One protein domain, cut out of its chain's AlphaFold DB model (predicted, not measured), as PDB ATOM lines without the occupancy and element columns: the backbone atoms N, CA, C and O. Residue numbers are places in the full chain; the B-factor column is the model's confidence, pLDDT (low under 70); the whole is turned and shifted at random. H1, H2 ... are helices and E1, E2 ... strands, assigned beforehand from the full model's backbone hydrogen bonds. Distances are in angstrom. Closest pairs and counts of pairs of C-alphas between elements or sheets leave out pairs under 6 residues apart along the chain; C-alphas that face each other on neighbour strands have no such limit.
ATOM      1  N   GLU A  82     284.069 102.818 290.103       55.34
ATOM      2  CA  GLU A  82     283.045 103.264 291.056       55.34
ATOM      3  C   GLU A  82     281.734 102.488 290.865       55.34
ATOM      4  O   GLU A  82     281.160 102.470 289.777       55.34
ATOM      5  N   ILE A  83     281.273 101.786 291.910       61.31
ATOM      6  CA  ILE A  83     279.894 101.301 291.897       61.31
ATOM      7  C   ILE A  83     279.044 102.564 291.867       61.31
ATOM      8  O   ILE A  83     279.081 103.344 292.811       61.31
ATOM      9  N   ASP A  84     278.313 102.766 290.779       67.44
ATOM     10  CA  ASP A  84     277.505 103.967 290.631       67.44
ATOM     11  C   ASP A  84     276.191 103.858 291.424       67.44
ATOM     12  O   ASP A  84     275.597 102.770 291.519       67.44
ATOM     13  N   PRO A  85     275.680 104.980 291.960       74.12
ATOM     14  CA  PRO A  85     274.304 105.061 292.425       74.12
ATOM     15  C   PRO A  85     273.343 104.809 291.262       74.12
ATOM     16  O   PRO A  85     273.367 105.481 290.228       74.12
ATOM     17  N   MET A  86     272.453 103.836 291.428       79.69
ATOM     18  CA  MET A  86     271.511 103.457 290.380       79.69
ATOM     19  C   MET A  86     270.204 102.907 290.938       79.69
ATOM     20  O   MET A  86     270.133 102.394 292.055       79.69
ATOM     21  N   VAL A  87     269.151 103.008 290.129       81.62
ATOM     22  CA  VAL A  87     267.801 102.571 290.491       81.62
ATOM     23  C   VAL A  87     267.285 101.583 289.441       81.62
ATOM     24  O   VAL A  87     267.218 101.933 288.256       81.62
ATOM     25  N   PRO A  88     266.904 100.351 289.832       86.81
ATOM     26  CA  PRO A  88     266.220  99.422 288.945       86.81
ATOM     27  C   PRO A  88     264.948 100.042 288.359       86.81
ATOM     28  O   PRO A  88     264.140 100.650 289.062       86.81
ATOM     29  N   SER A  89     264.719  99.841 287.066       84.31
ATOM     30  CA  SER A  89     263.532 100.398 286.397       84.31
ATOM     31  C   SER A  89     262.231  99.644 286.698       84.31
ATOM     32  O   SER A  89     261.144 100.181 286.480       84.31
ATOM     33  N   PHE A  90     262.322  98.411 287.204       86.06
ATOM     34  CA  PHE A  90     261.185  97.576 287.584       86.06
ATOM     35  C   PHE A  90     261.539  96.651 288.756       86.06
ATOM     36  O   PHE A  90     262.709  96.355 288.999       86.06
ATOM     37  N   ALA A  91     260.520  96.158 289.466       89.44
ATOM     38  CA  ALA A  91     260.696  95.155 290.512       89.44
ATOM     39  C   ALA A  91     260.941  93.773 289.879       89.44
ATOM     40  O   ALA A  91     260.067  93.286 289.151       89.44
ATOM     41  N   PRO A  92     262.094  93.126 290.126       89.50
ATOM     42  CA  PRO A  92     262.349  91.797 289.599       89.50
ATOM     43  C   PRO A  92     261.394  90.773 290.227       89.50
ATOM     44  O   PRO A  92     261.045  90.840 291.406       89.50
ATOM     45  N   ILE A  93     260.988  89.801 289.419       88.94
ATOM     46  CA  ILE A  93     260.177  88.649 289.819       88.94
ATOM     47  C   ILE A  93     260.940  87.364 289.508       88.94
ATOM     48  O   ILE A  93     261.912  87.379 288.763       88.94
ATOM     49  N   ASN A  94     260.475  86.222 290.004       85.38
ATOM     50  CA  ASN A  94     261.081  84.897 289.794       85.38
ATOM     51  C   ASN A  94     261.156  84.411 288.326       85.38
ATOM     52  O   ASN A  94     261.482  83.257 288.087       85.38
ATOM     53  N   THR A  95     260.797  85.237 287.345       89.00
ATOM     54  CA  THR A  95     260.986  84.973 285.906       89.00
ATOM     55  C   THR A  95     261.879  86.016 285.232       89.00
ATOM     56  O   THR A  95     262.199  85.880 284.054       89.00
ATOM     57  N   THR A  96     262.302  87.047 285.968       92.19
ATOM     58  CA  THR A  96     263.261  88.045 285.504       92.19
ATOM     59  C   THR A  96     264.609  87.378 285.272       92.19
ATOM     60  O   THR A  96     265.157  86.746 286.181       92.19
ATOM     61  N   ARG A  97     265.141  87.545 284.057       92.00
ATOM     62  CA  ARG A  97     266.471  87.057 283.699       92.00
ATOM     63  C   ARG A  97     267.550  88.020 284.165       92.00
ATOM     64  O   ARG A  97     267.318  89.226 284.227       92.00
ATOM     65  N   VAL A  98     268.739  87.487 284.437       89.88
ATOM     66  CA  VAL A  98     269.901  88.287 284.853       89.88
ATOM     67  C   VAL A  98     270.192  89.429 283.875       89.88
ATOM     68  O   VAL A  98     270.331  90.570 284.298       89.88
ATOM     69  N   ASP A  99     270.194  89.161 282.568       88.31
ATOM     70  CA  ASP A  99     270.501  90.181 281.563       88.31
ATOM     71  C   ASP A  99     269.402  91.233 281.450       88.31
ATOM     72  O   ASP A  99     269.706  92.409 281.269       88.31
ATOM     73  N   ASP A 100     268.136  90.840 281.603       89.44
ATOM     74  CA  ASP A 100     267.028  91.793 281.636       89.44
ATOM     75  C   ASP A 100     267.141  92.701 282.859       89.44
ATOM     76  O   ASP A 100     266.881  93.892 282.758       89.44
ATOM     77  N   PHE A 101     267.556  92.173 284.009       89.81
ATOM     78  CA  PHE A 101     267.763  92.989 285.198       89.81
ATOM     79  C   PHE A 101     268.953  93.937 285.020       89.81
ATOM     80  O   PHE A 101     268.781  95.150 285.086       89.81
ATOM     81  N   THR A 102     270.138  93.407 284.700       86.69
ATOM     82  CA  THR A 102     271.383  94.179 284.540       86.69
ATOM     83  C   THR A 102     271.252  95.298 283.514       86.69
ATOM     84  O   THR A 102     271.786  96.382 283.702       86.69
ATOM     85  N   ASN A 103     270.515  95.076 282.429       85.62
ATOM     86  CA  ASN A 103     270.382  96.078 281.381       85.62
ATOM     87  C   ASN A 103     269.357  97.178 281.689       85.62
ATOM     88  O   ASN A 103     269.234  98.110 280.898       85.62
ATOM     89  N   ASN A 104     268.592  97.095 282.775       86.94
ATOM     90  CA  ASN A 104     267.428  97.952 282.995       86.94
ATOM     91  C   ASN A 104     267.522  98.748 284.303       86.94
ATOM     92  O   ASN A 104     266.640  98.678 285.166       86.94
ATOM     93  N   PHE A 105     268.576  99.556 284.384       84.12
ATOM     94  CA  PHE A 105     268.833 100.522 285.447       84.12
ATOM     95  C   PHE A 105     268.837 101.952 284.910       84.12
ATOM     96  O   PHE A 105     269.191 102.205 283.754       84.12
ATOM     97  N   TYR A 106     268.469 102.878 285.786       78.38
ATOM     98  CA  TYR A 106     268.697 104.300 285.604       78.38
ATOM     99  C   TYR A 106     269.860 104.743 286.488       78.38
ATOM    100  O   TYR A 106     269.910 104.371 287.662       78.38
ATOM    101  N   THR A 107     270.761 105.563 285.948       75.12
ATOM    102  CA  THR A 107     271.758 106.270 286.760       75.12
ATOM    103  C   THR A 107     271.055 107.261 287.673       75.12
ATOM    104  O   THR A 107     270.258 108.078 287.204       75.12
ATOM    105  N   ALA A 108     271.339 107.172 288.965       69.38
ATOM    106  CA  ALA A 108     270.987 108.207 289.918       69.38
ATOM    107  C   ALA A 108     272.138 109.201 290.013       69.38
ATOM    108  O   ALA A 108     273.277 108.908 289.659       69.38
ATOM    109  N   SER A 109     271.825 110.411 290.423       60.81
ATOM    110  CA  SER A 109     272.764 111.509 290.318       60.81
ATOM    111  C   SER A 109     272.363 112.625 291.254       60.81
ATOM    112  O   SER A 109     271.216 112.707 291.695       60.81
ATOM    113  N   ILE A 110     273.342 113.425 291.626       56.31
ATOM    114  CA  ILE A 110     273.282 114.205 292.845       56.31
ATOM    115  C   ILE A 110     273.218 115.656 292.403       56.31
ATOM    116  O   ILE A 110     274.219 116.222 291.978       56.31
ATOM    117  N   SER A 111     272.028 116.255 292.486       52.41
ATOM    118  CA  SER A 111     271.893 117.701 292.329       52.41
ATOM    119  C   SER A 111     272.149 118.358 293.690       52.41
ATOM    120  O   SER A 111     271.288 118.247 294.564       52.41
ATOM    121  N   PRO A 112     273.276 119.068 293.887       48.03
ATOM    122  CA  PRO A 112     273.628 119.693 295.168       48.03
ATOM    123  C   PRO A 112     272.746 120.902 295.545       48.03
ATOM    124  O   PRO A 112     272.930 121.523 296.587       48.03
ATOM    125  N   GLU A 113     271.766 121.274 294.714       47.78
ATOM    126  CA  GLU A 113     270.886 122.422 294.961       47.78
ATOM    127  C   GLU A 113     269.415 121.990 295.086       47.78
ATOM    128  O   GLU A 113     268.611 122.133 294.166       47.78
ATOM    129  N   GLY A 114     269.055 121.459 296.257       46.41
ATOM    130  CA  GLY A 114     267.671 121.396 296.729       46.41
ATOM    131  C   GLY A 114     267.379 122.589 297.642       46.41
ATOM    132  O   GLY A 114     267.985 122.721 298.702       46.41
ATOM    133  N   ASP A 115     266.433 123.446 297.254       44.22
ATOM    134  CA  ASP A 115     266.132 124.783 297.810       44.22
ATOM    135  C   ASP A 115     265.725 124.840 299.313       44.22
ATOM    136  O   ASP A 115     265.233 125.865 299.770       44.22
ATOM    137  N   ASN A 116     265.888 123.766 300.104       52.03
ATOM    138  CA  ASN A 116     265.545 123.705 301.539       52.03
ATOM    139  C   ASN A 116     266.396 122.731 302.393       52.03
ATOM    140  O   ASN A 116     266.016 122.450 303.528       52.03
ATOM    141  N   GLY A 117     267.539 122.234 301.908       49.56
ATOM    142  CA  GLY A 117     268.441 121.404 302.726       49.56
ATOM    143  C   GLY A 117     267.990 119.956 302.957       49.56
ATOM    144  O   GLY A 117     268.456 119.335 303.907       49.56
ATOM    145  N   GLU A 118     267.111 119.415 302.110       44.62
ATOM    146  CA  GLU A 118     266.894 117.965 302.038       44.62
ATOM    147  C   GLU A 118     267.590 117.415 300.784       44.62
ATOM    148  O   GLU A 118     267.251 117.841 299.669       44.62
ATOM    149  N   PRO A 119     268.576 116.509 300.934       46.91
ATOM    150  CA  PRO A 119     269.235 115.896 299.796       46.91
ATOM    151  C   PRO A 119     268.199 115.093 299.019       46.91
ATOM    152  O   PRO A 119     267.452 114.288 299.571       46.91
ATOM    153  N   SER A 120     268.111 115.368 297.726       50.81
ATOM    154  CA  SER A 120     267.132 114.732 296.863       50.81
ATOM    155  C   SER A 120     267.874 114.155 295.669       50.81
ATOM    156  O   SER A 120     268.291 114.891 294.774       50.81
ATOM    157  N   VAL A 121     268.099 112.842 295.678       54.28
ATOM    158  CA  VAL A 121     268.758 112.180 294.555       54.28
ATOM    159  C   VAL A 121     267.762 112.044 293.410       54.28
ATOM    160  O   VAL A 121     266.739 111.366 293.528       54.28
ATOM    161  N   PHE A 122     268.061 112.687 292.284       57.97
ATOM    162  CA  PHE A 122     267.275 112.607 291.053       57.97
ATOM    163  C   PHE A 122     268.203 112.405 289.871       57.97
ATOM    164  O   PHE A 122     269.251 113.037 289.811       57.97
ATOM    165  N   ASN A 123     267.806 111.573 288.901       56.97
ATOM    166  CA  ASN A 123     268.582 111.438 287.665       56.97
ATOM    167  C   ASN A 123     268.759 112.811 286.990       56.97
ATOM    168  O   ASN A 123     267.783 113.548 286.877       56.97
ATOM    169  N   GLU A 124     269.957 113.137 286.500       50.12
ATOM    170  CA  GLU A 124     270.184 114.395 285.772       50.12
ATOM    171  C   GLU A 124     269.971 114.179 284.276       50.12
ATOM    172  O   GLU A 124     269.753 115.151 283.569       50.12
ATOM    173  N   ASN A 125     270.023 112.934 283.766       54.72
ATOM    174  CA  ASN A 125     269.916 112.670 282.323       54.72
ATOM    175  C   ASN A 125     269.395 111.270 281.898       54.72
ATOM    176  O   ASN A 125     269.378 110.967 280.704       54.72
ATOM    177  N   GLY A 126     268.986 110.394 282.825       55.62
ATOM    178  CA  GLY A 126     268.325 109.111 282.509       55.62
ATOM    179  C   GLY A 126     269.104 108.129 281.617       55.62
ATOM    180  O   GLY A 126     268.494 107.297 280.941       55.62
ATOM    181  N   PHE A 127     270.435 108.220 281.573       60.53
ATOM    182  CA  PHE A 127     271.245 107.302 280.778       60.53
ATOM    183  C   PHE A 127     271.287 105.903 281.401       60.53
ATOM    184  O   PHE A 127     271.147 105.721 282.610       60.53
ATOM    185  N   ARG A 128     271.460 104.896 280.538       64.25
ATOM    186  CA  ARG A 128     271.628 103.509 280.963       64.25
ATOM    187  C   ARG A 128     273.040 103.325 281.508       64.25
ATOM    188  O   ARG A 128     274.001 103.509 280.764       64.25
ATOM    189  N   VAL A 129     273.128 102.873 282.749       73.19
ATOM    190  CA  VAL A 129     274.346 102.336 283.364       73.19
ATOM    191  C   VAL A 129     274.070 100.901 283.793       73.19
ATOM    192  O   VAL A 129     272.915 100.521 283.996       73.19
ATOM    193  N   LEU A 130     275.115 100.079 283.830       77.25
ATOM    194  CA  LEU A 130     275.008  98.677 284.206       77.25
ATOM    195  C   LEU A 130     275.440  98.509 285.666       77.25
ATOM    196  O   LEU A 130     276.472  99.061 286.046       77.25
ATOM    197  N   PRO A 131     274.693  97.736 286.472       81.50
ATOM    198  CA  PRO A 131     275.140  97.349 287.792       81.50
ATOM    199  C   PRO A 131     276.351  96.440 287.682       81.50
ATOM    200  O   PRO A 131     276.620  95.800 286.659       81.50
ATOM    201  N   TYR A 132     277.036  96.330 288.803       78.00
ATOM    202  CA  TYR A 132     278.195  95.490 288.923       78.00
ATOM    203  C   TYR A 132     277.823  94.010 288.876       78.00
ATOM    204  O   TYR A 132     276.824  93.604 289.469       78.00
ATOM    205  N   LYS A 133     278.638  93.179 288.224       77.06
ATOM    206  CA  LYS A 133     278.468  91.719 288.179       77.06
ATOM    207  C   LYS A 133     279.697  91.012 288.745       77.06
ATOM    208  O   LYS A 133     280.812  91.520 288.660       77.06
ATOM    209  N   ALA A 134     279.491  89.839 289.350       69.69
ATOM    210  CA  ALA A 134     280.596  88.947 289.703       69.69
ATOM    211  C   ALA A 134     281.456  88.681 288.462       69.69
ATOM    212  O   ALA A 134     280.909  88.473 287.390       69.69
ATOM    213  N   TYR A 135     282.780  88.682 288.607       64.25
ATOM    214  CA  TYR A 135     283.702  88.604 287.480       64.25
ATOM    215  C   TYR A 135     284.851  87.635 287.775       64.25
ATOM    216  O   TYR A 135     285.355  87.576 288.895       64.25
ATOM    217  N   GLN A 136     285.294  86.884 286.766       59.53
ATOM    218  CA  GLN A 136     286.576  86.188 286.791       59.53
ATOM    219  C   GLN A 136     287.489  86.674 285.671       59.53
ATOM    220  O   GLN A 136     287.304  86.337 284.505       59.53
ATOM    221  N   GLY A 137     288.528  87.403 286.062       51.56
ATOM    222  CA  GLY A 137     289.672  87.719 285.218       51.56
ATOM    223  C   GLY A 137     290.362  89.017 285.653       51.56
ATOM    224  O   GLY A 137     289.890  89.719 286.541       51.56
ATOM    225  N   PRO A 138     291.527  89.353 285.090       51.81
ATOM    226  CA  PRO A 138     292.056  90.715 285.137       51.81
ATOM    227  C   PRO A 138     291.205  91.648 284.252       51.81
ATOM    228  O   PRO A 138     290.685  91.160 283.255       51.81
ATOM    229  N   PRO A 139     291.081  92.959 284.538       53.06
ATOM    230  CA  PRO A 139     290.226  93.907 283.792       53.06
ATOM    231  C   PRO A 139     290.351  93.856 282.257       53.06
ATOM    232  O   PRO A 139     289.408  94.174 281.545       53.06
ATOM    233  N   ASP A 140     291.494  93.387 281.750       53.91
ATOM    234  CA  ASP A 140     291.845  93.359 280.327       53.91
ATOM    235  C   ASP A 140     291.590  92.006 279.624       53.91
ATOM    236  O   ASP A 140     292.119  91.764 278.534       53.91
ATOM    237  N   SER A 141     290.855  91.070 280.237       56.06
ATOM    238  CA  SER A 141     290.604  89.754 279.630       56.06
ATOM    239  C   SER A 141     289.432  89.770 278.635       56.06
ATOM    240  O   SER A 141     288.429  90.441 278.841       56.06
ATOM    241  N   VAL A 142     289.577  89.040 277.521       53.19
ATOM    242  CA  VAL A 142     288.615  89.019 276.395       53.19
ATOM    243  C   VAL A 142     287.419  88.091 276.657       53.19
ATOM    244  O   VAL A 142     286.383  88.224 276.013       53.19
ATOM    245  N   GLU A 143     287.544  87.160 277.602       57.16
ATOM    246  CA  GLU A 143     286.462  86.270 278.026       57.16
ATOM    247  C   GLU A 143     286.222  86.479 279.515       57.16
ATOM    248  O   GLU A 143     286.788  85.785 280.361       57.16
ATOM    249  N   THR A 144     285.415  87.490 279.829       63.81
ATOM    250  CA  THR A 144     285.017  87.759 281.199       63.81
ATOM    251  C   THR A 144     283.919  86.797 281.613       63.81
ATOM    252  O   THR A 144     282.851  86.760 281.003       63.81
ATOM    253  N   GLN A 145     284.180  85.965 282.621       66.81
ATOM    254  CA  GLN A 145     283.143  85.078 283.129       66.81
ATOM    255  C   GLN A 145     282.341  85.784 284.226       66.81
ATOM    256  O   GLN A 145     282.868  86.032 285.310       66.81
ATOM    257  N   ASP A 146     281.066  86.062 283.939       74.56
ATOM    258  CA  ASP A 146     280.168  86.837 284.816       74.56
ATOM    259  C   ASP A 146     279.437  85.985 285.876       74.56
ATOM    260  O   ASP A 146     278.540  86.442 286.590       74.56
ATOM    261  N   TYR A 147     279.768  84.695 285.935       82.25
ATOM    262  CA  TYR A 147     279.087  83.705 286.759       82.25
ATOM    263  C   TYR A 147     280.057  82.675 287.326       82.25
ATOM    264  O   TYR A 147     281.132  82.419 286.785       82.25
ATOM    265  N   PHE A 148     279.622  82.008 288.386       79.75
ATOM    266  CA  PHE A 148     280.287  80.843 288.954       79.75
ATOM    267  C   PHE A 148     279.256  79.738 289.195       79.75
ATOM    268  O   PHE A 148     278.051  79.954 289.154       79.75
ATOM    269  N   TYR A 149     279.715  78.522 289.418       82.44
ATOM    270  CA  TYR A 149     278.921  77.371 289.782       82.44
ATOM    271  C   TYR A 149     278.990  77.144 291.281       82.44
ATOM    272  O   TYR A 149     280.063  77.203 291.880       82.44
ATOM    273  N   VAL A 150     277.847  76.819 291.875       82.06
ATOM    274  CA  VAL A 150     277.790  76.220 293.207       82.06
ATOM    275  C   VAL A 150     277.495  74.744 293.025       82.06
ATOM    276  O   VAL A 150     276.482  74.380 292.431       82.06
ATOM    277  N   ILE A 151     278.396  73.901 293.517       81.44
ATOM    278  CA  ILE A 151     278.383  72.456 293.307       81.44
ATOM    279  C   ILE A 151     278.230  71.772 294.658       81.44
ATOM    280  O   ILE A 151     279.008  71.995 295.587       81.44
ATOM    281  N   ASN A 152     277.248  70.891 294.758       81.25
ATOM    282  CA  ASN A 152     277.108  69.960 295.856       81.25
ATOM    283  C   ASN A 152     277.899  68.688 295.538       81.25
ATOM    284  O   ASN A 152     277.525  67.914 294.661       81.25
ATOM    285  N   GLY A 153     278.994  68.442 296.257       76.12
ATOM    286  CA  GLY A 153     279.719  67.172 296.147       76.12
ATOM    287  C   GLY A 153     279.222  66.079 297.088       76.12
ATOM    288  O   GLY A 153     279.795  64.991 297.087       76.12
ATOM    289  N   SER A 154     278.183  66.337 297.888       76.12
ATOM    290  CA  SER A 154     277.500  65.301 298.666       76.12
ATOM    291  C   SER A 154     276.512  64.533 297.795       76.12
ATOM    292  O   SER A 154     275.856  65.127 296.947       76.12
ATOM    293  N   ALA A 155     276.344  63.232 298.044       79.44
ATOM    294  CA  ALA A 155     275.315  62.415 297.393       79.44
ATOM    295  C   ALA A 155     273.881  62.780 297.830       79.44
ATOM    296  O   ALA A 155     272.919  62.385 297.177       79.44
ATOM    297  N   GLU A 156     273.728  63.540 298.918       80.62
ATOM    298  CA  GLU A 156     272.434  63.974 299.450       80.62
ATOM    299  C   GLU A 156     272.062  65.380 298.950       80.62
ATOM    300  O   GLU A 156     272.943  66.247 298.871       80.62
ATOM    301  N   PRO A 157     270.770  65.661 298.686       82.44
ATOM    302  CA  PRO A 157     270.295  67.016 298.421       82.44
ATOM    303  C   PRO A 157     270.643  67.989 299.553       82.44
ATOM    304  O   PRO A 157     270.611  67.641 300.737       82.44
ATOM    305  N   THR A 158     270.956  69.229 299.188       77.62
ATOM    306  CA  THR A 158     271.415  70.269 300.114       77.62
ATOM    307  C   THR A 158     270.705  71.586 299.830       77.62
ATOM    308  O   THR A 158     270.490  71.944 298.676       77.62
ATOM    309  N   ILE A 159     270.365  72.336 300.881       81.62
ATOM    310  CA  ILE A 159     269.999  73.746 300.730       81.62
ATOM    311  C   ILE A 159     271.262  74.580 300.854       81.62
ATOM    312  O   ILE A 159     271.998  74.458 301.831       81.62
ATOM    313  N   VAL A 160     271.500  75.437 299.871       81.56
ATOM    314  CA  VAL A 160     272.554  76.439 299.931       81.56
ATOM    315  C   VAL A 160     271.950  77.731 300.444       81.56
ATOM    316  O   VAL A 160     270.954  78.208 299.909       81.56
ATOM    317  N   VAL A 161     272.564  78.294 301.480       82.06
ATOM    318  CA  VAL A 161     272.235  79.617 302.009       82.06
ATOM    319  C   VAL A 161     273.369  80.567 301.649       82.06
ATOM    320  O   VAL A 161     274.519  80.314 302.015       82.06
ATOM    321  N   MET A 162     273.043  81.644 300.939       82.50
ATOM    322  CA  MET A 162     273.930  82.775 300.708       82.50
ATOM    323  C   MET A 162     273.722  83.801 301.820       82.50
ATOM    324  O   MET A 162     272.612  84.295 302.022       82.50
ATOM    325  N   GLN A 163     274.800  84.111 302.527       76.50
ATOM    326  CA  GLN A 163     274.867  85.185 303.511       76.50
ATOM    327  C   GLN A 163     275.804  86.268 302.988       76.50
ATOM    328  O   GLN A 163     276.825  85.954 302.372       76.50
ATOM    329  N   VAL A 164     275.453  87.523 303.247       76.19
ATOM    330  CA  VAL A 164     276.248  88.685 302.851       76.19
ATOM    331  C   VAL A 164     276.608  89.465 304.102       76.19
ATOM    332  O   VAL A 164     275.731  89.784 304.903       76.19
ATOM    333  N   THR A 165     277.892  89.753 304.263       75.94
ATOM    334  CA  THR A 165     278.379  90.737 305.229       75.94
ATOM    335  C   THR A 165     278.670  92.023 304.477       75.94
ATOM    336  O   THR A 165     279.269  91.969 303.404       75.94
ATOM    337  N   PHE A 166     278.251  93.148 305.046       76.75
ATOM    338  CA  PHE A 166     278.477  94.484 304.512       76.75
ATOM    339  C   PHE A 166     279.364  95.258 305.486       76.75
ATOM    340  O   PHE A 166     279.117  95.219 306.692       76.75
ATOM    341  N   GLU A 167     280.370  95.952 304.971       74.38
ATOM    342  CA  GLU A 167     281.289  96.796 305.742       74.38
ATOM    343  C   GLU A 167     281.520  98.126 305.012       74.38
ATOM    344  O   GLU A 167     281.270  98.219 303.812       74.38
ATOM    345  N   GLY A 168     281.981  99.155 305.725       70.50
ATOM    346  CA  GLY A 168     282.231 100.491 305.172       70.50
ATOM    347  C   GLY A 168     281.134 101.514 305.474       70.50
ATOM    348  O   GLY A 168     280.052 101.174 305.956       70.50
ATOM    349  N   ASP A 169     281.442 102.779 305.202       70.12
ATOM    350  CA  ASP A 169     280.594 103.929 305.534       70.12
ATOM    351  C   ASP A 169     279.284 103.942 304.721       70.12
ATOM    352  O   ASP A 169     278.219 104.262 305.248       70.12
ATOM    353  N   ASN A 170     279.332 103.461 303.475       73.00
ATOM    354  CA  ASN A 170     278.191 103.354 302.561       73.00
ATOM    355  C   ASN A 170     277.564 101.959 302.530       73.00
ATOM    356  O   ASN A 170     276.746 101.659 301.656       73.00
ATOM    357  N   ALA A 171     277.923 101.081 303.474       76.38
ATOM    358  CA  ALA A 171     277.400  99.718 303.540       76.38
ATOM    359  C   ALA A 171     275.868  99.685 303.439       76.38
ATOM    360  O   ALA A 171     275.326  98.874 302.686       76.38
ATOM    361  N   ALA A 172     275.186 100.609 304.134       76.75
ATOM    362  CA  ALA A 172     273.727 100.761 304.161       76.75
ATOM    363  C   ALA A 172     273.079 100.890 302.779       76.75
ATOM    364  O   ALA A 172     271.923 100.503 302.600       76.75
ATOM    365  N   LEU A 173     273.806 101.447 301.811       76.38
ATOM    366  CA  LEU A 173     273.312 101.781 300.480       76.38
ATOM    367  C   LEU A 173     273.540 100.649 299.484       76.38
ATOM    368  O   LEU A 173     272.913 100.616 298.429       76.38
ATOM    369  N   LEU A 174     274.409  99.695 299.807       80.38
ATOM    370  CA  LEU A 174     274.747  98.610 298.903       80.38
ATOM    371  C   LEU A 174     273.608  97.585 298.821       80.38
ATOM    372  O   LEU A 174     272.942  97.255 299.809       80.38
ATOM    373  N   ARG A 175     273.376  97.083 297.611       85.94
ATOM    374  CA  ARG A 175     272.354  96.089 297.279       85.94
ATOM    375  C   ARG A 175     272.997  94.916 296.564       85.94
ATOM    376  O   ARG A 175     273.882  95.111 295.733       85.94
ATOM    377  N   VAL A 176     272.541  93.704 296.881       86.69
ATOM    378  CA  VAL A 176     273.042  92.463 296.274       86.69
ATOM    379  C   VAL A 176     271.875  91.624 295.767       86.69
ATOM    380  O   VAL A 176     271.094  91.097 296.556       86.69
ATOM    381  N   GLY A 177     271.765  91.478 294.450       89.88
ATOM    382  CA  GLY A 177     270.816  90.598 293.775       89.88
ATOM    383  C   GLY A 177     271.432  89.231 293.476       89.88
ATOM    384  O   GLY A 177     272.565  89.146 293.001       89.88
ATOM    385  N   LEU A 178     270.673  88.163 293.728       92.56
ATOM    386  CA  LEU A 178     271.080  86.785 293.446       92.56
ATOM    387  C   LEU A 178     270.267  86.199 292.293       92.56
ATOM    388  O   LEU A 178     269.033  86.189 292.336       92.56
ATOM    389  N   PHE A 179     270.970  85.623 291.322       93.25
ATOM    390  CA  PHE A 179     270.382  84.848 290.237       93.25
ATOM    391  C   PHE A 179     270.932  83.422 290.259       93.25
ATOM    392  O   PHE A 179     272.135  83.205 290.404       93.25
ATOM    393  N   VAL A 180     270.038  82.445 290.118       92.44
ATOM    394  CA  VAL A 180     270.370  81.019 290.038       92.44
ATOM    395  C   VAL A 180     269.793  80.474 288.740       92.44
ATOM    396  O   VAL A 180     268.592  80.579 288.506       92.44
ATOM    397  N   ASN A 181     270.647  79.911 287.881       91.31
ATOM    398  CA  ASN A 181     270.299  79.488 286.521       91.31
ATOM    399  C   ASN A 181     269.540  80.588 285.753       91.31
ATOM    400  O   ASN A 181     268.448  80.357 285.233       91.31
ATOM    401  N   GLU A 182     270.107  81.798 285.746       89.50
ATOM    402  CA  GLU A 182     269.535  83.014 285.148       89.50
ATOM    403  C   GLU A 182     268.189  83.459 285.734       89.50
ATOM    404  O   GLU A 182     267.562  84.359 285.191       89.50
ATOM    405  N   THR A 183     267.726  82.859 286.830       90.94
ATOM    406  CA  THR A 183     266.437  83.180 287.446       90.94
ATOM    407  C   THR A 183     266.644  83.981 288.721       90.94
ATOM    408  O   THR A 183     267.420  83.575 289.587       90.94
ATOM    409  N   TYR A 184     265.941  85.106 288.855       93.38
ATOM    410  CA  TYR A 184     265.991  85.929 290.063       93.38
ATOM    411  C   TYR A 184     265.519  85.157 291.303       93.38
ATOM    412  O   TYR A 184     264.431  84.577 291.316       93.38
ATOM    413  N   VAL A 185     266.340  85.187 292.355       93.50
ATOM    414  CA  VAL A 185     266.039  84.578 293.659       93.50
ATOM    415  C   VAL A 185     265.586  85.626 294.668       93.50
ATOM    416  O   VAL A 185     264.637  85.387 295.410       93.50
ATOM    417  N   GLY A 186     266.261  86.773 294.715       92.44
ATOM    418  CA  GLY A 186     265.991  87.807 295.706       92.44
ATOM    419  C   GLY A 186     267.071  88.883 295.750       92.44
ATOM    420  O   GLY A 186     268.098  88.778 295.074       92.44
ATOM    421  N   THR A 187     266.834  89.893 296.586       91.44
ATOM    422  CA  THR A 187     267.771  90.983 296.873       91.44
ATOM    423  C   THR A 187     268.078  91.014 298.369       91.44
ATOM    424  O   THR A 187     267.196  90.781 299.195       91.44
ATOM    425  N   ILE A 188     269.330  91.289 298.722       88.06
ATOM    426  CA  ILE A 188     269.806  91.436 300.100       88.06
ATOM    427  C   ILE A 188     270.275  92.875 300.324       88.06
ATOM    428  O   ILE A 188     270.899  93.476 299.446       88.06
ATOM    429  N   ARG A 189     269.999  93.392 301.527       85.00
ATOM    430  CA  ARG A 189     270.532  94.653 302.073       85.00
ATOM    431  C   ARG A 189     271.026  94.436 303.516       85.00
ATOM    432  O   ARG A 189     270.579  93.477 304.154       85.00
ATOM    433  N   PRO A 190     271.898  95.297 304.060       75.00
ATOM    434  CA  PRO A 190     272.246  95.251 305.481       75.00
ATOM    435  C   PRO A 190     271.060  95.640 306.377       75.00
ATOM    436  O   PRO A 190     270.257  96.499 306.025       75.00
ATOM    437  N   TYR A 191     270.962  95.017 307.555       64.06
ATOM    438  CA  TYR A 191     269.893  95.277 308.533       64.06
ATOM    439  C   TYR A 191     270.254  96.381 309.548       64.06
ATOM    440  O   TYR A 191     269.368  97.054 310.065       64.06
ATOM    441  N   ASP A 192     271.548  96.570 309.826       61.81
ATOM    442  CA  ASP A 192     272.013  97.260 311.041       61.81
ATOM    443  C   ASP A 192     272.539  98.688 310.829       61.81
ATOM    444  O   ASP A 192     272.883  99.354 311.803       61.81
ATOM    445  N   VAL A 193     272.634  99.159 309.583       60.62
ATOM    446  CA  VAL A 193     273.293 100.443 309.284       60.62
ATOM    447  C   VAL A 193     272.269 101.569 309.095       60.62
ATOM    448  O   VAL A 193     272.478 102.659 309.616       60.62
ATOM    449  N   ASP A 194     271.116 101.280 308.479       64.31
ATOM    450  CA  ASP A 194     269.939 102.160 308.484       64.31
ATOM    451  C   ASP A 194     268.648 101.345 308.219       64.31
ATOM    452  O   ASP A 194     268.502 100.760 307.139       64.31
ATOM    453  N   PRO A 195     267.685 101.276 309.163       58.47
ATOM    454  CA  PRO A 195     266.434 100.543 308.957       58.47
ATOM    455  C   PRO A 195     265.528 101.165 307.879       58.47
ATOM    456  O   PRO A 195     264.663 100.465 307.339       58.47
ATOM    457  N   MET A 196     265.707 102.451 307.561       60.50
ATOM    458  CA  MET A 196     264.921 103.174 306.561       60.50
ATOM    459  C   MET A 196     265.432 102.972 305.131       60.50
ATOM    460  O   MET A 196     264.652 103.138 304.196       60.50
ATOM    461  N   ALA A 197     266.687 102.547 304.947       66.25
ATOM    462  CA  ALA A 197     267.294 102.327 303.634       66.25
ATOM    463  C   ALA A 197     266.729 101.071 302.938       66.25
ATOM    464  O   ALA A 197     267.338  99.998 302.957       66.25
ATOM    465  N   THR A 198     265.525 101.149 302.371       74.50
ATOM    466  CA  THR A 198     264.878 100.091 301.566       74.50
ATOM    467  C   THR A 198     265.421 100.063 300.142       74.50
ATOM    468  O   THR A 198     266.052 101.016 299.711       74.50
ATOM    469  N   THR A 199     265.230  98.950 299.418       81.88
ATOM    470  CA  THR A 199     265.572  98.869 297.985       81.88
ATOM    471  C   THR A 199     264.407  99.370 297.155       81.88
ATOM    472  O   THR A 199     263.311  98.832 297.281       81.88
ATOM    473  N   HIS A 200     264.648 100.333 296.276       81.19
ATOM    474  CA  HIS A 200     263.598 100.957 295.474       81.19
ATOM    475  C   HIS A 200     263.708 100.621 293.989       81.19
ATOM    476  O   HIS A 200     264.787 100.330 293.480       81.19
ATOM    477  N   CYS A 201     262.582 100.689 293.279       84.38
ATOM    478  CA  CYS A 201     262.533 100.658 291.825       84.38
ATOM    479  C   CYS A 201     261.434 101.565 291.271       84.38
ATOM    480  O   CYS A 201     260.457 101.894 291.948       84.38
ATOM    481  N   GLY A 202     261.586 101.954 290.008       78.62
ATOM    482  CA  GLY A 202     260.570 102.721 289.301       78.62
ATOM    483  C   GLY A 202     261.133 103.681 288.261       78.62
ATOM    484  O   GLY A 202     262.349 103.859 288.153       78.62
ATOM    485  N   PRO A 203     260.245 104.288 287.455       70.88
ATOM    486  CA  PRO A 203     260.631 105.346 286.541       70.88
ATOM    487  C   PRO A 203     261.042 106.586 287.332       70.88
ATOM    488  O   PRO A 203     260.400 106.955 288.311       70.88
ATOM    489  N   ILE A 204     262.085 107.257 286.865       69.81
ATOM    490  CA  ILE A 204     262.522 108.513 287.462       69.81
ATOM    491  C   ILE A 204     261.767 109.664 286.798       69.81
ATOM    492  O   ILE A 204     261.700 109.745 285.569       69.81
ATOM    493  N   VAL A 205     261.197 110.542 287.622       64.56
ATOM    494  CA  VAL A 205     260.418 111.706 287.195       64.56
ATOM    495  C   VAL A 205     261.190 112.971 287.560       64.56
ATOM    496  O   VAL A 205     261.602 113.141 288.705       64.56
ATOM    497  N   GLU A 206     261.397 113.853 286.583       60.38
ATOM    498  CA  GLU A 206     262.039 115.154 286.796       60.38
ATOM    499  C   GLU A 206     261.243 115.986 287.813       60.38
ATOM    500  O   GLU A 206     260.031 116.162 287.664       60.38
ATOM    501  N   GLY A 207     261.922 116.478 288.853       58.53
ATOM    502  CA  GLY A 207     261.292 117.234 289.942       58.53
ATOM    503  C   GLY A 207     260.341 116.412 290.816       58.53
ATOM    504  O   GLY A 207     259.567 117.002 291.573       58.53
ATOM    505  N   GLY A 208     260.371 115.080 290.697       59.19
ATOM    506  CA  GLY A 208     259.678 114.201 291.628       59.19
ATOM    507  C   GLY A 208     260.265 114.289 293.035       59.19
ATOM    508  O   GLY A 208     261.202 115.033 293.259       59.19
ATOM    509  N   ASN A 209     259.747 113.556 294.009       63.97
ATOM    510  CA  ASN A 209     260.374 113.361 295.318       63.97
ATOM    511  C   ASN A 209     260.290 111.874 295.673       63.97
ATOM    512  O   ASN A 209     259.188 111.326 295.700       63.97
ATOM    513  N   PRO A 210     261.414 111.194 295.960       59.47
ATOM    514  CA  PRO A 210     261.403 109.750 296.133       59.47
ATOM    515  C   PRO A 210     260.588 109.271 297.337       59.47
ATOM    516  O   PRO A 210     260.063 108.158 297.317       59.47
ATOM    517  N   TYR A 211     260.417 110.123 298.346       62.81
ATOM    518  CA  TYR A 211     259.647 109.832 299.549       62.81
ATOM    519  C   TYR A 211     258.139 110.058 299.363       62.81
ATOM    520  O   TYR A 211     257.341 109.434 300.063       62.81
ATOM    521  N   SER A 212     257.720 110.928 298.433       62.41
ATOM    522  CA  SER A 212     256.296 111.208 298.167       62.41
ATOM    523  C   SER A 212     255.752 110.568 296.894       62.41
ATOM    524  O   SER A 212     254.553 110.302 296.814       62.41
ATOM    525  N   ASP A 213     256.615 110.299 295.917       63.53
ATOM    526  CA  ASP A 213     256.215 109.849 294.579       63.53
ATOM    527  C   ASP A 213     256.181 108.327 294.455       63.53
ATOM    528  O   ASP A 213     255.895 107.787 293.387       63.53
ATOM    529  N   GLY A 214     256.391 107.635 295.578       60.75
ATOM    530  CA  GLY A 214     256.036 106.235 295.732       60.75
ATOM    531  C   GLY A 214     256.859 105.317 294.843       60.75
ATOM    532  O   GLY A 214     256.286 104.518 294.096       60.75
ATOM    533  N   PHE A 215     258.192 105.396 294.947       73.75
ATOM    534  CA  PHE A 215     259.036 104.321 294.433       73.75
ATOM    535  C   PHE A 215     258.565 102.986 295.010       73.75
ATOM    536  O   PHE A 215     258.212 102.874 296.187       73.75
ATOM    537  N   ILE A 216     258.533 101.965 294.159       81.06
ATOM    538  CA  ILE A 216     258.091 100.642 294.575       81.06
ATOM    539  C   ILE A 216     259.245  99.995 295.332       81.06
ATOM    540  O   ILE A 216     260.358  99.897 294.819       81.06
ATOM    541  N   GLU A 217     258.979  99.527 296.546       83.38
ATOM    542  CA  GLU A 217     259.965  98.771 297.310       83.38
ATOM    543  C   GLU A 217     260.140  97.364 296.725       83.38
ATOM    544  O   GLU A 217     259.177  96.616 296.524       83.38
ATOM    545  N   ILE A 218     261.390  96.983 296.479       86.50
ATOM    546  CA  ILE A 218     261.775  95.605 296.199       86.50
ATOM    547  C   ILE A 218     261.914  94.883 297.547       86.50
ATOM    548  O   ILE A 218     262.666  95.347 298.408       86.50
ATOM    549  N   PRO A 219     261.244  93.732 297.746       84.56
ATOM    550  CA  PRO A 219     261.429  92.926 298.945       84.56
ATOM    551  C   PRO A 219     262.892  92.519 299.134       84.56
ATOM    552  O   PRO A 219     263.539  92.037 298.200       84.56
ATOM    553  N   THR A 220     263.389  92.677 300.359       83.44
ATOM    554  CA  THR A 220     264.768  92.339 300.724       83.44
ATOM    555  C   THR A 220     264.826  91.368 301.889       83.44
ATOM    556  O   THR A 220     264.084  91.541 302.856       83.44
ATOM    557  N   ASP A 221     265.794  90.457 301.856       81.38
ATOM    558  CA  ASP A 221     266.073  89.506 302.935       81.38
ATOM    559  C   ASP A 221     267.507  89.654 303.470       81.38
ATOM    560  O   ASP A 221     268.357  90.272 302.840       81.38
ATOM    561  N   MET A 222     267.801  89.057 304.632       71.00
ATOM    562  CA  MET A 222     269.172  88.981 305.184       71.00
ATOM    563  C   MET A 222     269.981  87.802 304.626       71.00
ATOM    564  O   MET A 222     271.206  87.752 304.737       71.00
ATOM    565  N   ALA A 223     269.288  86.804 304.089       78.56
ATOM    566  CA  ALA A 223     269.888  85.622 303.505       78.56
ATOM    567  C   ALA A 223     268.947  85.067 302.446       78.56
ATOM    568  O   ALA A 223     267.734  85.021 302.642       78.56
ATOM    569  N   LEU A 224     269.525  84.590 301.352       87.25
ATOM    570  CA  LEU A 224     268.785  83.929 300.286       87.25
ATOM    571  C   LEU A 224     269.169  82.459 300.257       87.25
ATOM    572  O   LEU A 224     270.300  82.094 300.584       87.25
ATOM    573  N   SER A 225     268.226  81.600 299.885       87.25
ATOM    574  CA  SER A 225     268.482  80.165 299.829       87.25
ATOM    575  C   SER A 225     267.897  79.518 298.587       87.25
ATOM    576  O   SER A 225     266.858  79.934 298.079       87.25
ATOM    577  N   PHE A 226     268.577  78.482 298.108       89.25
ATOM    578  CA  PHE A 226     268.155  77.680 296.967       89.25
ATOM    579  C   PHE A 226     268.539  76.211 297.171       89.25
ATOM    580  O   PHE A 226     269.431  75.880 297.955       89.25
ATOM    581  N   GLY A 227     267.819  75.313 296.501       86.38
ATOM    582  CA  GLY A 227     268.047  73.872 296.593       86.38
ATOM    583  C   GLY A 227     269.053  73.374 295.559       86.38
ATOM    584  O   GLY A 227     269.053  73.839 294.423       86.38
ATOM    585  N   LEU A 228     269.859  72.391 295.954       84.81
ATOM    586  CA  LEU A 228     270.709  71.587 295.081       84.81
ATOM    587  C   LEU A 228     270.406  70.103 295.282       84.81
ATOM    588  O   LEU A 228     270.263  69.629 296.413       84.81
ATOM    589  N   GLY A 229     270.357  69.360 294.181       84.00
ATOM    590  CA  GLY A 229     270.334  67.905 294.198       84.00
ATOM    591  C   GLY A 229     271.632  67.318 294.755       84.00
ATOM    592  O   GLY A 229     272.634  68.010 294.955       84.00
ATOM    593  N   GLY A 230     271.603  66.021 295.041       80.81
ATOM    594  CA  GLY A 230     272.788  65.264 295.430       80.81
ATOM    595  C   GLY A 230     273.613  64.828 294.219       80.81
ATOM    596  O   GLY A 230     273.071  64.594 293.139       80.81
ATOM    597  N   LYS A 231     274.924  64.683 294.402       79.06
ATOM    598  CA  LYS A 231     275.848  64.142 293.407       79.06
ATOM    599  C   LYS A 231     275.578  62.654 293.191       79.06
ATOM    600  O   LYS A 231     276.026  61.805 293.960       79.06
ATOM    601  N   VAL A 232     274.851  62.362 292.121       78.69
ATOM    602  CA  VAL A 232     274.616  61.015 291.595       78.69
ATOM    603  C   VAL A 232     275.236  60.942 290.204       78.69
ATOM    604  O   VAL A 232     275.075  61.872 289.412       78.69
ATOM    605  N   ASP A 233     275.949  59.856 289.906       74.00
ATOM    606  CA  ASP A 233     276.622  59.677 288.618       74.00
ATOM    607  C   ASP A 233     275.652  59.894 287.443       74.00
ATOM    608  O   ASP A 233     274.618  59.234 287.334       74.00
ATOM    609  N   GLY A 234     275.993  60.842 286.565       70.19
ATOM    610  CA  GLY A 234     275.203  61.193 285.382       70.19
ATOM    611  C   GLY A 234     274.058  62.192 285.602       70.19
ATOM    612  O   GLY A 234     273.413  62.555 284.621       70.19
ATOM    613  N   SER A 235     273.805  62.664 286.830       72.75
ATOM    614  CA  SER A 235     272.838  63.745 287.100       72.75
ATOM    615  C   SER A 235     273.498  65.126 287.029       72.75
ATOM    616  O   SER A 235     274.607  65.318 287.527       72.75
ATOM    617  N   THR A 236     272.795  66.111 286.466       74.69
ATOM    618  CA  THR A 236     273.201  67.529 286.444       74.69
ATOM    619  C   THR A 236     272.635  68.344 287.606       74.69
ATOM    620  O   THR A 236     272.968  69.512 287.749       74.69
ATOM    621  N   ASP A 237     271.813  67.747 288.469       81.56
ATOM    622  CA  ASP A 237     271.028  68.495 289.465       81.56
ATOM    623  C   ASP A 237     271.855  68.908 290.694       81.56
ATOM    624  O   ASP A 237     271.359  69.581 291.596       81.56
ATOM    625  N   HIS A 238     273.122  68.496 290.745       81.12
ATOM    626  CA  HIS A 238     274.042  68.744 291.851       81.12
ATOM    627  C   HIS A 238     274.881  70.016 291.681       81.12
ATOM    628  O   HIS A 238     275.703  70.312 292.544       81.12
ATOM    629  N   PHE A 239     274.691  70.778 290.603       85.19
ATOM    630  CA  PHE A 239     275.313  72.086 290.426       85.19
ATOM    631  C   PHE A 239     274.335  73.083 289.803       85.19
ATOM    632  O   PHE A 239     273.408  72.704 289.093       85.19
ATOM    633  N   VAL A 240     274.558  74.372 290.054       88.81
ATOM    634  CA  VAL A 240     273.808  75.470 289.420       88.81
ATOM    635  C   VAL A 240     274.739  76.615 289.066       88.81
ATOM    636  O   VAL A 240     275.735  76.830 289.757       88.81
ATOM    637  N   ARG A 241     274.396  77.357 288.011       88.88
ATOM    638  CA  ARG A 241     275.019  78.647 287.694       88.88
ATOM    639  C   ARG A 241     274.491  79.695 288.667       88.88
ATOM    640  O   ARG A 241     273.284  79.776 288.882       88.88
ATOM    641  N   VAL A 242     275.390  80.488 289.225       88.50
ATOM    642  CA  VAL A 242     275.112  81.578 290.151       88.50
ATOM    643  C   VAL A 242     275.748  82.853 289.633       88.50
ATOM    644  O   VAL A 242     276.925  82.884 289.269       88.50
ATOM    645  N   GLU A 243     274.947  83.907 289.632       88.25
ATOM    646  CA  GLU A 243     275.354  85.257 289.270       88.25
ATOM    647  C   GLU A 243     274.944  86.197 290.385       88.25
ATOM    648  O   GLU A 243     273.844  86.097 290.939       88.25
ATOM    649  N   VAL A 244     275.848  87.112 290.706       86.25
ATOM    650  CA  VAL A 244     275.619  88.132 291.719       86.25
ATOM    651  C   VAL A 244     275.711  89.486 291.047       86.25
ATOM    652  O   VAL A 244     276.679  89.759 290.337       86.25
ATOM    653  N   VAL A 245     274.688  90.305 291.274       86.50
ATOM    654  CA  VAL A 245     274.589  91.671 290.769       86.50
ATOM    655  C   VAL A 245     274.625  92.626 291.958       86.50
ATOM    656  O   VAL A 245     273.843  92.445 292.889       86.50
ATOM    657  N   CYS A 246     275.497  93.630 291.938       84.31
ATOM    658  CA  CYS A 246     275.656  94.596 293.026       84.31
ATOM    659  C   CYS A 246     275.472  96.032 292.525       84.31
ATOM    660  O   CYS A 246     275.895  96.362 291.419       84.31
ATOM    661  N   TRP A 247     274.856  96.888 293.339       81.94
ATOM    662  CA  TRP A 247     274.694  98.313 293.040       81.94
ATOM    663  C   TRP A 247     274.482  99.145 294.309       81.94
ATOM    664  O   TRP A 247     274.048  98.597 295.324       81.94
ATOM    665  N   TYR A 248     274.748 100.453 294.255       79.69
ATOM    666  CA  TYR A 248     274.296 101.373 295.300       79.69
ATOM    667  C   TYR A 248     272.882 101.844 295.020       79.69
ATOM    668  O   TYR A 248     272.542 102.198 293.890       79.69
ATOM    669  N   ASP A 249     272.068 101.872 296.065       77.44
ATOM    670  CA  ASP A 249     270.730 102.422 296.002       77.44
ATOM    671  C   ASP A 249     270.782 103.923 295.743       77.44
ATOM    672  O   ASP A 249     271.085 104.729 296.624       77.44
ATOM    673  N   GLY A 250     270.466 104.276 294.503       73.25
ATOM    674  CA  GLY A 250     270.496 105.647 294.047       73.25
ATOM    675  C   GLY A 250     269.506 106.567 294.750       73.25
ATOM    676  O   GLY A 250     269.643 107.765 294.604       73.25
ATOM    677  N   VAL A 251     268.515 106.076 295.499       71.12
ATOM    678  CA  VAL A 251     267.546 106.956 296.180       71.12
ATOM    679  C   VAL A 251     268.127 107.604 297.445       71.12
ATOM    680  O   VAL A 251     267.694 108.684 297.833       71.12
ATOM    681  N   TRP A 252     269.094 106.944 298.083       64.81
ATOM    682  CA  TRP A 252     269.563 107.270 299.436       64.81
ATOM    683  C   TRP A 252     270.993 107.828 299.496       64.81
ATOM    684  O   TRP A 252     271.475 108.132 300.582       64.81
ATOM    685  N   LEU A 253     271.685 107.941 298.361       63.25
ATOM    686  CA  LEU A 253     273.051 108.465 298.323       63.25
ATOM    687  C   LEU A 253     273.042 110.004 298.362       63.25
ATOM    688  O   LEU A 253     272.922 110.647 297.321       63.25
ATOM    689  N   ASP A 254     273.155 110.585 299.554       58.69
ATOM    690  CA  ASP A 254     273.297 112.032 299.750       58.69
ATOM    691  C   ASP A 254     274.767 112.510 299.740       58.69
ATOM    692  O   ASP A 254     275.697 111.719 299.567       58.69
ATOM    693  N   GLU A 255     274.972 113.824 299.910       57.91
ATOM    694  CA  GLU A 255     276.299 114.455 299.969       57.91
ATOM    695  C   GLU A 255     277.185 113.916 301.107       57.91
ATOM    696  O   GLU A 255     278.405 113.865 300.946       57.91
ATOM    697  N   ASP A 256     276.599 113.470 302.225       57.19
ATOM    698  CA  ASP A 256     277.339 112.949 303.381       57.19
ATOM    699  C   ASP A 256     277.912 111.545 303.106       57.19
ATOM    700  O   ASP A 256     278.904 111.145 303.723       57.19
ATOM    701  N   PHE A 257     277.336 110.819 302.144       59.25
ATOM    702  CA  PHE A 257     277.782 109.490 301.723       59.25
ATOM    703  C   PHE A 257     278.665 109.508 300.460       59.25
ATOM    704  O   PHE A 257     279.174 108.463 300.064       59.25
ATOM    705  N   MET A 258     278.916 110.654 299.816       61.59
ATOM    706  CA  MET A 258     279.626 110.691 298.519       61.59
ATOM    707  C   MET A 258     281.064 110.155 298.553       61.59
ATOM    708  O   MET A 258     281.501 109.533 297.590       61.59
ATOM    709  N   ASP A 259     281.783 110.355 299.657       60.78
ATOM    710  CA  ASP A 259     283.176 109.904 299.807       60.78
ATOM    711  C   ASP A 259     283.296 108.540 300.521       60.78
ATOM    712  O   ASP A 259     284.402 108.057 300.788       60.78
ATOM    713  N   GLY A 260     282.163 107.925 300.874       63.38
ATOM    714  CA  GLY A 260     282.115 106.691 301.650       63.38
ATOM    715  C   GLY A 260     282.464 105.446 300.832       63.38
ATOM    716  O   GLY A 260     282.191 105.337 299.635       63.38
ATOM    717  N   ASN A 261     283.051 104.450 301.493       68.50
ATOM    718  CA  ASN A 261     283.314 103.142 300.896       68.50
ATOM    719  C   ASN A 261     282.248 102.115 301.300       68.50
ATOM    720  O   ASN A 261     281.602 102.240 302.336       68.50
ATOM    721  N   ALA A 262     282.088 101.059 300.510       68.19
ATOM    722  CA  ALA A 262     281.390  99.861 300.952       68.19
ATOM    723  C   ALA A 262     282.078  98.617 300.405       68.19
ATOM    724  O   ALA A 262     282.535  98.577 299.262       68.19
ATOM    725  N   GLU A 263     282.114  97.584 301.230       68.94
ATOM    726  CA  GLU A 263     282.672  96.282 300.916       68.94
ATOM    727  C   GLU A 263     281.636  95.197 301.216       68.94
ATOM    728  O   GLU A 263     280.834  95.311 302.148       68.94
ATOM    729  N   ILE A 264     281.664  94.121 300.424       71.69
ATOM    730  CA  ILE A 264     280.859  92.923 300.672       71.69
ATOM    731  C   ILE A 264     281.711  91.675 300.744       71.69
ATOM    732  O   ILE A 264     282.595  91.439 299.920       71.69
ATOM    733  N   ALA A 265     281.343  90.809 301.679       71.81
ATOM    734  CA  ALA A 265     281.797  89.433 301.720       71.81
ATOM    735  C   ALA A 265     280.601  88.497 301.535       71.81
ATOM    736  O   ALA A 265     279.613  88.570 302.266       71.81
ATOM    737  N   LEU A 266     280.704  87.589 300.565       73.00
ATOM    738  CA  LEU A 266     279.697  86.563 300.312       73.00
ATOM    739  C   LEU A 266     280.135  85.229 300.898       73.00
ATOM    740  O   LEU A 266     281.251  84.767 300.659       73.00
ATOM    741  N   VAL A 267     279.224  84.564 301.604       73.56
ATOM    742  CA  VAL A 267     279.452  83.223 302.140       73.56
ATOM    743  C   VAL A 267     278.311  82.303 301.729       73.56
ATOM    744  O   VAL A 267     277.158  82.514 302.098       73.56
ATOM    745  N   PHE A 268     278.651  81.231 301.013       73.81
ATOM    746  CA  PHE A 268     277.726  80.153 300.666       73.81
ATOM    747  C   PHE A 268     277.901  78.989 301.637       73.81
ATOM    748  O   PHE A 268     279.006  78.477 301.818       73.81
ATOM    749  N   ARG A 269     276.810  78.556 302.273       71.88
ATOM    750  CA  ARG A 269     276.823  77.453 303.245       71.88
ATOM    751  C   ARG A 269     275.820  76.382 302.857       71.88
ATOM    752  O   ARG A 269     274.645  76.677 302.666       71.88
ATOM    753  N   GLY A 270     276.279  75.135 302.798       69.00
ATOM    754  CA  GLY A 270     275.402  73.978 302.660       69.00
ATOM    755  C   GLY A 270     274.762  73.617 303.998       69.00
ATOM    756  O   GLY A 270     275.462  73.420 304.991       69.00
ATOM    757  N   GLN A 271     273.440  73.507 304.025       66.38
ATOM    758  CA  GLN A 271     272.672  73.022 305.165       66.38
ATOM    759  C   GLN A 271     271.971  71.713 304.802       66.38
ATOM    760  O   GLN A 271     271.260  71.615 303.796       66.38
ATOM    761  N   LYS A 272     272.162  70.692 305.643       56.12
ATOM    762  CA  LYS A 272     271.491  69.401 305.485       56.12
ATOM    763  C   LYS A 272     270.035  69.521 305.941       56.12
ATOM    764  O   LYS A 272     269.787  69.838 307.100       56.12
ATOM    765  N   GLY A 273     269.093  69.193 305.058       53.28
ATOM    766  CA  GLY A 273     267.722  68.851 305.447       53.28
ATOM    767  C   GLY A 273     266.852  69.982 306.000       53.28
ATOM    768  O   GLY A 273     266.078  69.733 306.920       53.28
TER     769      GLY A 273
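AT A GLANCE: This is residues 82 to 273 of the 283 residues of an uncharacterized protein of Firmicutes bacterium ADurb.Bin080 (UniProt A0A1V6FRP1). Little of this model is regular structure; strongly twisted sheets, branched E1 E2 E3 E5 E6 E10 and antiparallel E9 E4 E11, make a face-to-face sandwich. Residues 138 to 143 stick out. The printed part, mostly strand, has 192 residues, 73 in one named helix and eleven strands, E1 H1 E2 to E11. It is compact, radius of gyration of the C-alphas 18.2 A, spanning 66 by 37 by 29 A.

HOW THE PARTS SIT: E10, residues 239 to 249, is antiparallel to E5, residues 174 to 180, with N 177 2.8 A from O 245. E4, residues 158 to 167, is antiparallel to E11, residues 263 to 272, with N 161 2.9 A from O 269. In H1, residues 98 to 102, the O i to N i+4 pair is within hydrogen-bond range.

IN THESE COORDINATES: E10 runs 31.2 A from C-alpha 239 (275.313, 72.086, 290.426). E11 ends at C-alpha 272 (271.491, 69.401, 305.485).

THE WHOLE: The printed part has no cut; residues 108 to 147 are a long link, with 108 to 128 under 70 pLDDT.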